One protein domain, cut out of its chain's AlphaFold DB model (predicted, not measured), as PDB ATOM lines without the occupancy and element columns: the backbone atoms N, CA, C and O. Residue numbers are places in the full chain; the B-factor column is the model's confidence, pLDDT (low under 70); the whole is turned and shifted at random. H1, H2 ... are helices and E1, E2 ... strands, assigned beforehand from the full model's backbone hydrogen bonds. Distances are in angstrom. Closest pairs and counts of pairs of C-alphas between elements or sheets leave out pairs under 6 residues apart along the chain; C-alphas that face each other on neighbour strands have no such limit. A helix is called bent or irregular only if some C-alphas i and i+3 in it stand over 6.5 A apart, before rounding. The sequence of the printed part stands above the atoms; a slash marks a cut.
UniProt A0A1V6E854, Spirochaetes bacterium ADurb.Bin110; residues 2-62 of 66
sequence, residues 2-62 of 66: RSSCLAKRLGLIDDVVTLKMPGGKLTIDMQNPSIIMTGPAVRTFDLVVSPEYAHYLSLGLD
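Overview. This is residues 2 to 62 of the 66 residues of a protein of Spirochaetes bacterium ADurb.Bin110 (UniProt A0A1V6E854). A small three-stranded antiparallel sheet, grazed by helix H1, is joined by a free arm, residues 41 to 48, to a distant helix, H2, which turns back toward the sheet's end of the model. The 61 printed residues include H1, E1, E2, E3, H2 in that order; E1 - E2 - E3 is a meander, each strand the antiparallel neighbour of the one before. The class is mixed, helices and strands; the whole is extended, radius of gyration of the C-alphas 17.3 A, spans 51 by 21 by 19 A.

Arrangement. H1, residues 2 to 9, only grazes the sheet with residues 4 to 8. E1, residues 16 to 21, and E2, residues 24 to 29, form a hairpin; N 19 and O 26, 2.8 A apart, are within hydrogen-bond range. E2 and E3, residues 36 to 38, form another; N 27 and O 38 are 2.8 A apart. H2, residues 51 to 60, is not on the sheet and is apart from H1. Every O i to N i+4 pair is within range in H1, but 1 of 6 in H2, beside 5 of 7 O i to N i+3 pairs; H2 is irregular, with C-alphas 52 and 55 7.3 A apart.

Along the chain. H1 begins at C-alpha 2 (97.427, 129.109, 93.123) and is 10.8 A long; E1 is 15.8 A, E2 16.9 A, E3 6.6 A. H2, 16.1 A, ends at C-alpha 60 (82.293, 124.234, 111.255).

Size, cuts and confidence. The C-alphas farthest apart, Gly 11 and Glu 52, are 51.2 A apart. The printed part has no cut; the link E3 to H2 is long. Residues 2 and 58 to 62 have pLDDT under 70.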
ATOM      1  N   ARG A   2      97.146 128.015  94.088       60.59
ATOM      2  CA  ARG A   2      97.427 129.109  93.123       60.59
ATOM      3  C   ARG A   2      98.921 129.454  92.992       60.59
ATOM      4  O   ARG A   2      99.402 129.663  91.884       60.59
ATOM      5  N   SER A   3      99.655 129.435  94.108       72.38
ATOM      6  CA  SER A   3     101.089 129.743  94.127       72.38
ATOM      7  C   SER A   3     101.953 128.724  93.374       72.38
ATOM      8  O   SER A   3     102.919 129.124  92.734       72.38
ATOM      9  N   SER A   4     101.622 127.428  93.410       71.31
ATOM     10  CA  SER A   4     102.412 126.394  92.725       71.31
ATOM     11  C   SER A   4     102.167 126.411  91.217       71.31
ATOM     12  O   SER A   4     103.115 126.371  90.441       71.31
ATOM     13  N   CYS A   5     100.919 126.585  90.777       78.31
ATOM     14  CA  CYS A   5     100.610 126.724  89.351       78.31
ATOM     15  C   CYS A   5     101.266 127.972  88.738       78.31
ATOM     16  O   CYS A   5     101.730 127.936  87.599       78.31
ATOM     17  N   LEU A   6     101.314 129.074  89.495       84.81
ATOM     18  CA  LEU A   6     101.998 130.296  89.079       84.81
ATOM     19  C   LEU A   6     103.520 130.098  89.035       84.81
ATOM     20  O   LEU A   6     104.135 130.464  88.041       84.81
ATOM     21  N   ALA A   7     104.114 129.446  90.039       85.12
ATOM     22  CA  ALA A   7     105.539 129.113  90.042       85.12
ATOM     23  C   ALA A   7     105.941 128.236  88.842       85.12
ATOM     24  O   ALA A   7     106.960 128.511  88.213       85.12
ATOM     25  N   LYS A   8     105.109 127.255  88.462       85.94
ATOM     26  CA  LYS A   8     105.317 126.454  87.245       85.94
ATOM     27  C   LYS A   8     105.300 127.326  85.987       85.94
ATOM     28  O   LYS A   8     106.196 127.227  85.158       85.94
ATOM     29  N   ARG A   9     104.307 128.213  85.844       85.75
ATOM     30  CA  ARG A   9     104.228 129.135  84.690       85.75
ATOM     31  C   ARG A   9     105.426 130.080  84.596       85.75
ATOM     32  O   ARG A   9     105.770 130.497  83.498       85.75
ATOM     33  N   LEU A  10     106.041 130.408  85.729       91.62
ATOM     34  CA  LEU A  10     107.257 131.218  85.804       91.62
ATOM     35  C   LEU A  10     108.551 130.399  85.632       91.62
ATOM     36  O   LEU A  10     109.629 130.979  85.705       91.62
ATOM     37  N   GLY A  11     108.469 129.079  85.430       90.50
ATOM     38  CA  GLY A  11     109.637 128.203  85.288       90.50
ATOM     39  C   GLY A  11     110.445 128.017  86.577       90.50
ATOM     40  O   GLY A  11     111.618 127.669  86.517       90.50
ATOM     41  N   LEU A  12     109.845 128.277  87.743       91.94
ATOM     42  CA  LEU A  12     110.523 128.207  89.044       91.94
ATOM     43  C   LEU A  12     110.516 126.801  89.658       91.94
ATOM     44  O   LEU A  12     111.242 126.551  90.617       91.94
ATOM     45  N   ILE A  13     109.656 125.918  89.154       91.50
ATOM     46  CA  ILE A  13     109.496 124.541  89.623       91.50
ATOM     47  C   ILE A  13     109.202 123.617  88.441       91.50
ATOM     48  O   ILE A  13     108.637 124.056  87.437       91.50
ATOM     49  N   ASP A  14     109.531 122.341  88.613       92.00
ATOM     50  CA  ASP A  14     109.231 121.282  87.652       92.00
ATOM     51  C   ASP A  14     107.732 120.933  87.608       92.00
ATOM     52  O   ASP A  14     106.912 121.401  88.408       92.00
ATOM     53  N   ASP A  15     107.371 120.057  86.669       92.19
ATOM     54  CA  ASP A  15     105.995 119.593  86.481       92.19
ATOM     55  C   ASP A  15     105.447 118.799  87.667       92.19
ATOM     56  O   ASP A  15     104.242 118.829  87.917       92.19
ATOM     57  N   VAL A  16     106.321 118.112  88.401       94.19
ATOM     58  CA  VAL A  16     105.976 117.376  89.617       94.19
ATOM     59  C   VAL A  16     106.733 117.989  90.780       94.19
ATOM     60  O   VAL A  16     107.962 118.005  90.796       94.19
ATOM     61  N   VAL A  17     106.003 118.481  91.777       94.44
ATOM     62  CA  VAL A  17     106.586 119.158  92.938       94.44
ATOM     63  C   VAL A  17     106.054 118.568  94.237       94.44
ATOM     64  O   VAL A  17     104.865 118.282  94.379       94.44
ATOM     65  N   THR A  18     106.934 118.420  95.228       94.75
ATOM     66  CA  THR A  18     106.536 118.137  96.610       94.75
ATOM     67  C   THR A  18     106.535 119.430  97.415       94.75
ATOM     68  O   THR A  18     107.582 120.031  97.655       94.75
ATOM     69  N   LEU A  19     105.358 119.843  97.878       91.31
ATOM     70  CA  LEU A  19     105.190 120.983  98.767       91.31
ATOM     71  C   LEU A  19     105.347 120.550 100.225       91.31
ATOM     72  O   LEU A  19     104.753 119.561 100.659       91.31
ATOM     73  N   LYS A  20     106.111 121.324 100.996       92.19
ATOM     74  CA  LYS A  20     106.138 121.243 102.460       92.19
ATOM     75  C   LYS A  20     105.163 122.279 103.009       92.19
ATOM     76  O   LYS A  20     105.368 123.471 102.803       92.19
ATOM     77  N   MET A  21     104.122 121.819 103.688       88.25
ATOM     78  CA  MET A  21     103.071 122.645 104.275       88.25
ATOM     79  C   MET A  21     103.057 122.454 105.797       88.25
ATOM     80  O   MET A  21     103.482 121.403 106.292       88.25
ATOM     81  N   PRO A  22     102.525 123.416 106.565       85.44
ATOM     82  CA  PRO A  22     102.065 123.132 107.919       85.44
ATOM     83  C   PRO A  22     101.079 121.952 107.874       85.44
ATOM     84  O   PRO A  22     100.129 121.972 107.098       85.44
ATOM     85  N   GLY A  23     101.351 120.888 108.632       87.69
ATOM     86  CA  GLY A  23     100.547 119.657 108.625       87.69
ATOM     87  C   GLY A  23     101.058 118.526 107.720       87.69
ATOM     88  O   GLY A  23     100.567 117.407 107.842       87.69
ATOM     89  N   GLY A  24     102.074 118.750 106.872       91.88
ATOM     90  CA  GLY A  24     102.746 117.654 106.164       91.88
ATOM     91  C   GLY A  24     103.209 117.967 104.743       91.88
ATOM     92  O   GLY A  24     103.568 119.091 104.400       91.88
ATOM     93  N   LYS A  25     103.261 116.921 103.915       94.50
ATOM     94  CA  LYS A  25     103.714 116.996 102.524       94.50
ATOM     95  C   LYS A  25     102.563 116.699 101.574       94.50
ATOM     96  O   LYS A  25     101.784 115.782 101.822       94.50
ATOM     97  N   LEU A  26     102.522 117.438 100.471       94.00
ATOM     98  CA  LEU A  26     101.623 117.197  99.346       94.00
ATOM     99  C   LEU A  26     102.448 117.095  98.068       94.00
ATOM    100  O   LEU A  26     103.356 117.898  97.854       94.00
ATOM    101  N   THR A  27     102.112 116.144  97.209       95.31
ATOM    102  CA  THR A  27     102.660 116.052  95.856       95.31
ATOM    103  C   THR A  27     101.656 116.646  94.884       95.31
ATOM    104  O   THR A  27     100.470 116.323  94.945       95.31
ATOM    105  N   ILE A  28     102.124 117.521  93.999       94.25
ATOM    106  CA  ILE A  28     101.325 118.086  92.916       94.25
ATOM    107  C   ILE A  28     101.972 117.683  91.594       94.25
ATOM    108  O   ILE A  28     103.130 118.022  91.355       94.25
ATOM    109  N   ASP A  29     101.208 116.997  90.752       94.44
ATOM    110  CA  ASP A  29     101.554 116.690  89.366       94.44
ATOM    111  C   ASP A  29     100.755 117.608  88.434       94.44
ATOM    112  O   ASP A  29      99.522 117.658  88.468       94.44
ATOM    113  N   MET A  30     101.484 118.382  87.635       92.62
ATOM    114  CA  MET A  30     100.963 119.359  86.688       92.62
ATOM    115  C   MET A  30     101.337 119.017  85.241       92.62
ATOM    116  O   MET A  30     101.195 119.892  84.389       92.62
ATOM    117  N   GLN A  31     101.848 117.818  84.935       90.88
ATOM    118  CA  GLN A  31     102.269 117.442  83.571       90.88
ATOM    119  C   GLN A  31     101.133 117.593  82.546       90.88
ATOM    120  O   GLN A  31     101.371 117.950  81.396       90.88
ATOM    121  N   ASN A  32      99.893 117.380  82.990       90.31
ATOM    122  CA  ASN A  32      98.688 117.453  82.173       90.31
ATOM    123  C   ASN A  32      97.814 118.667  82.547       90.31
ATOM    124  O   ASN A  32      97.977 119.243  83.624       90.31
ATOM    125  N   PRO A  33      96.837 119.048  81.697       86.31
ATOM    126  CA  PRO A  33      95.867 120.096  82.032       86.31
ATOM    127  C   PRO A  33      95.100 119.818  83.332       86.31
ATOM    128  O   PRO A  33      94.758 120.745  84.065       86.31
ATOM    129  N   SER A  34      94.854 118.539  83.624       91.12
ATOM    130  CA  SER A  34      94.331 118.089  84.911       91.12
ATOM    131  C   SER A  34      95.455 118.038  85.937       91.12
ATOM    132  O   SER A  34      96.400 117.265  85.790       91.12
ATOM    133  N   ILE A  35      95.326 118.836  86.995       90.75
ATOM    134  CA  ILE A  35      96.288 118.859  88.095       90.75
ATOM    135  C   ILE A  35      95.909 117.780  89.103       90.75
ATOM    136  O   ILE A  35      94.801 117.799  89.644       90.75
ATOM    137  N   ILE A  36      96.838 116.871  89.384       94.81
ATOM    138  CA  ILE A  36      96.651 115.812  90.377       94.81
ATOM    139  C   ILE A  36      97.337 116.242  91.673       94.81
ATOM    140  O   ILE A  36      98.506 116.622  91.677       94.81
ATOM    141  N   MET A  37      96.603 116.177  92.784       94.25
ATOM    142  CA  MET A  37      97.133 116.417  94.124       94.25
ATOM    143  C   MET A  37      97.067 115.124  94.930       94.25
ATOM    144  O   MET A  37      96.000 114.524  95.066       94.25
ATOM    145  N   THR A  38      98.197 114.707  95.489       95.62
ATOM    146  CA  THR A  38      98.308 113.503  96.315       95.62
ATOM    147  C   THR A  38      98.822 113.875  97.696       95.62
ATOM    148  O   THR A  38      99.840 114.550  97.840       95.62
ATOM    149  N   GLY A  39      98.116 113.417  98.722       94.31
ATOM    150  CA  GLY A  39      98.453 113.664 100.114       94.31
ATOM    151  C   GLY A  39      97.879 112.586 101.026       94.31
ATOM    152  O   GLY A  39      97.010 111.821 100.600       94.31
ATOM    153  N   PRO A  40      98.366 112.503 102.270       93.44
ATOM    154  CA  PRO A  40      97.804 111.594 103.255       93.44
ATOM    155  C   PRO A  40      96.398 112.053 103.667       93.44
ATOM    156  O   PRO A  40      96.165 113.238 103.889       93.44
ATOM    157  N   ALA A  41      95.483 111.097 103.819       91.06
ATOM    158  CA  ALA A  41      94.181 111.304 104.438       91.06
ATOM    159  C   ALA A  41      94.046 110.341 105.620       91.06
ATOM    160  O   ALA A  41      94.319 109.148 105.482       91.06
ATOM    161  N   VAL A  42      93.650 110.860 106.783       90.69
ATOM    162  CA  VAL A  42      93.512 110.073 108.013       90.69
ATOM    163  C   VAL A  42      92.082 110.193 108.516       90.69
ATOM    164  O   VAL A  42      91.593 111.285 108.801       90.69
ATOM    165  N   ARG A  43      91.409 109.049 108.636       90.06
ATOM    166  CA  ARG A  43      90.104 108.958 109.287       90.06
ATOM    167  C   ARG A  43      90.311 109.047 110.795       90.06
ATOM    168  O   ARG A  43      91.026 108.222 111.354       90.06
ATOM    169  N   THR A  44      89.703 110.046 111.431       91.31
ATOM    170  CA  THR A  44      89.920 110.305 112.865       91.31
ATOM    171  C   THR A  44      88.829 109.683 113.728       91.31
ATOM    172  O   THR A  44      89.130 108.973 114.681       91.31
ATOM    173  N   PHE A  45      87.562 109.909 113.393       88.81
ATOM    174  CA  PHE A  45      86.428 109.327 114.102       88.81
ATOM    175  C   PHE A  45      85.229 109.197 113.165       88.81
ATOM    176  O   PHE A  45      85.200 109.802 112.093       88.81
ATOM    177  N   ASP A  46      84.244 108.424 113.610       90.50
ATOM    178  CA  ASP A  46      82.914 108.366 113.016       90.50
ATOM    179  C   ASP A  46      81.900 108.961 113.979       90.50
ATOM    180  O   ASP A  46      82.049 108.847 115.197       90.50
ATOM    181  N   LEU A  47      80.848 109.561 113.433       85.75
ATOM    182  CA  LEU A  47      79.740 110.069 114.225       85.75
ATOM    183  C   LEU A  47      78.412 109.740 113.544       85.75
ATOM    184  O   LEU A  47      78.309 109.767 112.318       85.75
ATOM    185  N   VAL A  48      77.388 109.487 114.356       87.56
ATOM    186  CA  VAL A  48      75.986 109.512 113.930       87.56
ATOM    187  C   VAL A  48      75.388 110.810 114.451       87.56
ATOM    188  O   VAL A  48      75.485 111.107 115.640       87.56
ATOM    189  N   VAL A  49      74.805 111.596 113.552       85.12
ATOM    190  CA  VAL A  49      74.275 112.928 113.855       85.12
ATOM    191  C   VAL A  49      72.767 112.868 113.694       85.12
ATOM    192  O   VAL A  49      72.287 112.459 112.634       85.12
ATOM    193  N   SER A  50      72.017 113.275 114.718       87.62
ATOM    194  CA  SER A  50      70.570 113.426 114.566       87.62
ATOM    195  C   SER A  50      70.261 114.525 113.536       87.62
ATOM    196  O   SER A  50      70.986 115.527 113.495       87.62
ATOM    197  N   PRO A  51      69.210 114.386 112.705       85.44
ATOM    198  CA  PRO A  51      68.925 115.324 111.615       85.44
ATOM    199  C   PRO A  51      68.855 116.794 112.047       85.44
ATOM    200  O   PRO A  51      69.313 117.671 111.315       85.44
ATOM    201  N   GLU A  52      68.353 117.069 113.252       86.75
ATOM    202  CA  GLU A  52      68.234 118.413 113.822       86.75
ATOM    203  C   GLU A  52      69.583 119.115 114.070       86.75
ATOM    204  O   GLU A  52      69.625 120.342 114.153       86.75
ATOM    205  N   TYR A  53      70.692 118.368 114.126       81.38
ATOM    206  CA  TYR A  53      72.039 118.914 114.328       81.38
ATOM    207  C   TYR A  53      72.917 118.891 113.070       81.38
ATOM    208  O   TYR A  53      74.010 119.460 113.081       81.38
ATOM    209  N   ALA A  54      72.457 118.291 111.965       81.69
ATOM    210  CA  ALA A  54      73.260 118.123 110.750       81.69
ATOM    211  C   ALA A  54      73.736 119.461 110.144       81.69
ATOM    212  O   ALA A  54      74.863 119.555 109.660       81.69
ATOM    213  N   HIS A  55      72.920 120.515 110.245       77.81
ATOM    214  CA  HIS A  55      73.241 121.872 109.778       77.81
ATOM    215  C   HIS A  55      74.471 122.494 110.475       77.81
ATOM    216  O   HIS A  55      75.194 123.286 109.871       77.81
ATOM    217  N   TYR A  56      74.755 122.138 111.732       74.06
ATOM    218  CA  TYR A  56      75.901 122.711 112.449       74.06
ATOM    219  C   TYR A  56      77.243 122.177 111.936       74.06
ATOM    220  O   TYR A  56      78.252 122.875 112.009       74.06
ATOM    221  N   LEU A  57      77.262 120.973 111.356       73.00
ATOM    222  CA  LEU A  57      78.480 120.391 110.794       73.00
ATOM    223  C   LEU A  57      78.912 121.062 109.490       73.00
ATOM    224  O   LEU A  57      80.108 121.136 109.225       73.00
ATOM    225  N   SER A  58      77.973 121.593 108.700       67.88
ATOM    226  CA  SER A  58      78.324 122.351 107.493       67.88
ATOM    227  C   SER A  58      78.961 123.706 107.800       67.88
ATOM    228  O   SER A  58      79.738 124.191 106.988       67.88
ATOM    229  N   LEU A  59      78.675 124.300 108.965       63.94
ATOM    230  CA  LEU A  59      79.217 125.606 109.358       63.94
ATOM    231  C   LEU A  59      80.637 125.511 109.943       63.94
ATOM    232  O   LEU A  59      81.449 126.401 109.724       63.94
ATOM    233  N   GLY A  60      80.964 124.423 110.649       56.88
ATOM    234  CA  GLY A  60      82.293 124.234 111.255       56.88
ATOM    235  C   GLY A  60      83.408 123.845 110.273       56.88
ATOM    236  O   GLY A  60      84.586 123.908 110.622       56.88
ATOM    237  N   LEU A  61      83.059 123.441 109.048       54.12
ATOM    238  CA  LEU A  61      84.029 123.031 108.025       54.12
ATOM    239  C   LEU A  61      84.631 124.207 107.239       54.12
ATOM    240  O   LEU A  61      85.673 124.018 106.613       54.12
ATOM    241  N   ASP A  62      84.030 125.401 107.295       51.00
ATOM    242  CA  ASP A  62      84.532 126.590 106.587       51.00
ATOM    243  C   ASP A  62      85.646 127.313 107.370       51.00
ATOM    244  O   ASP A  62      86.617 127.786 106.783       51.00
TER     245      ASP A  62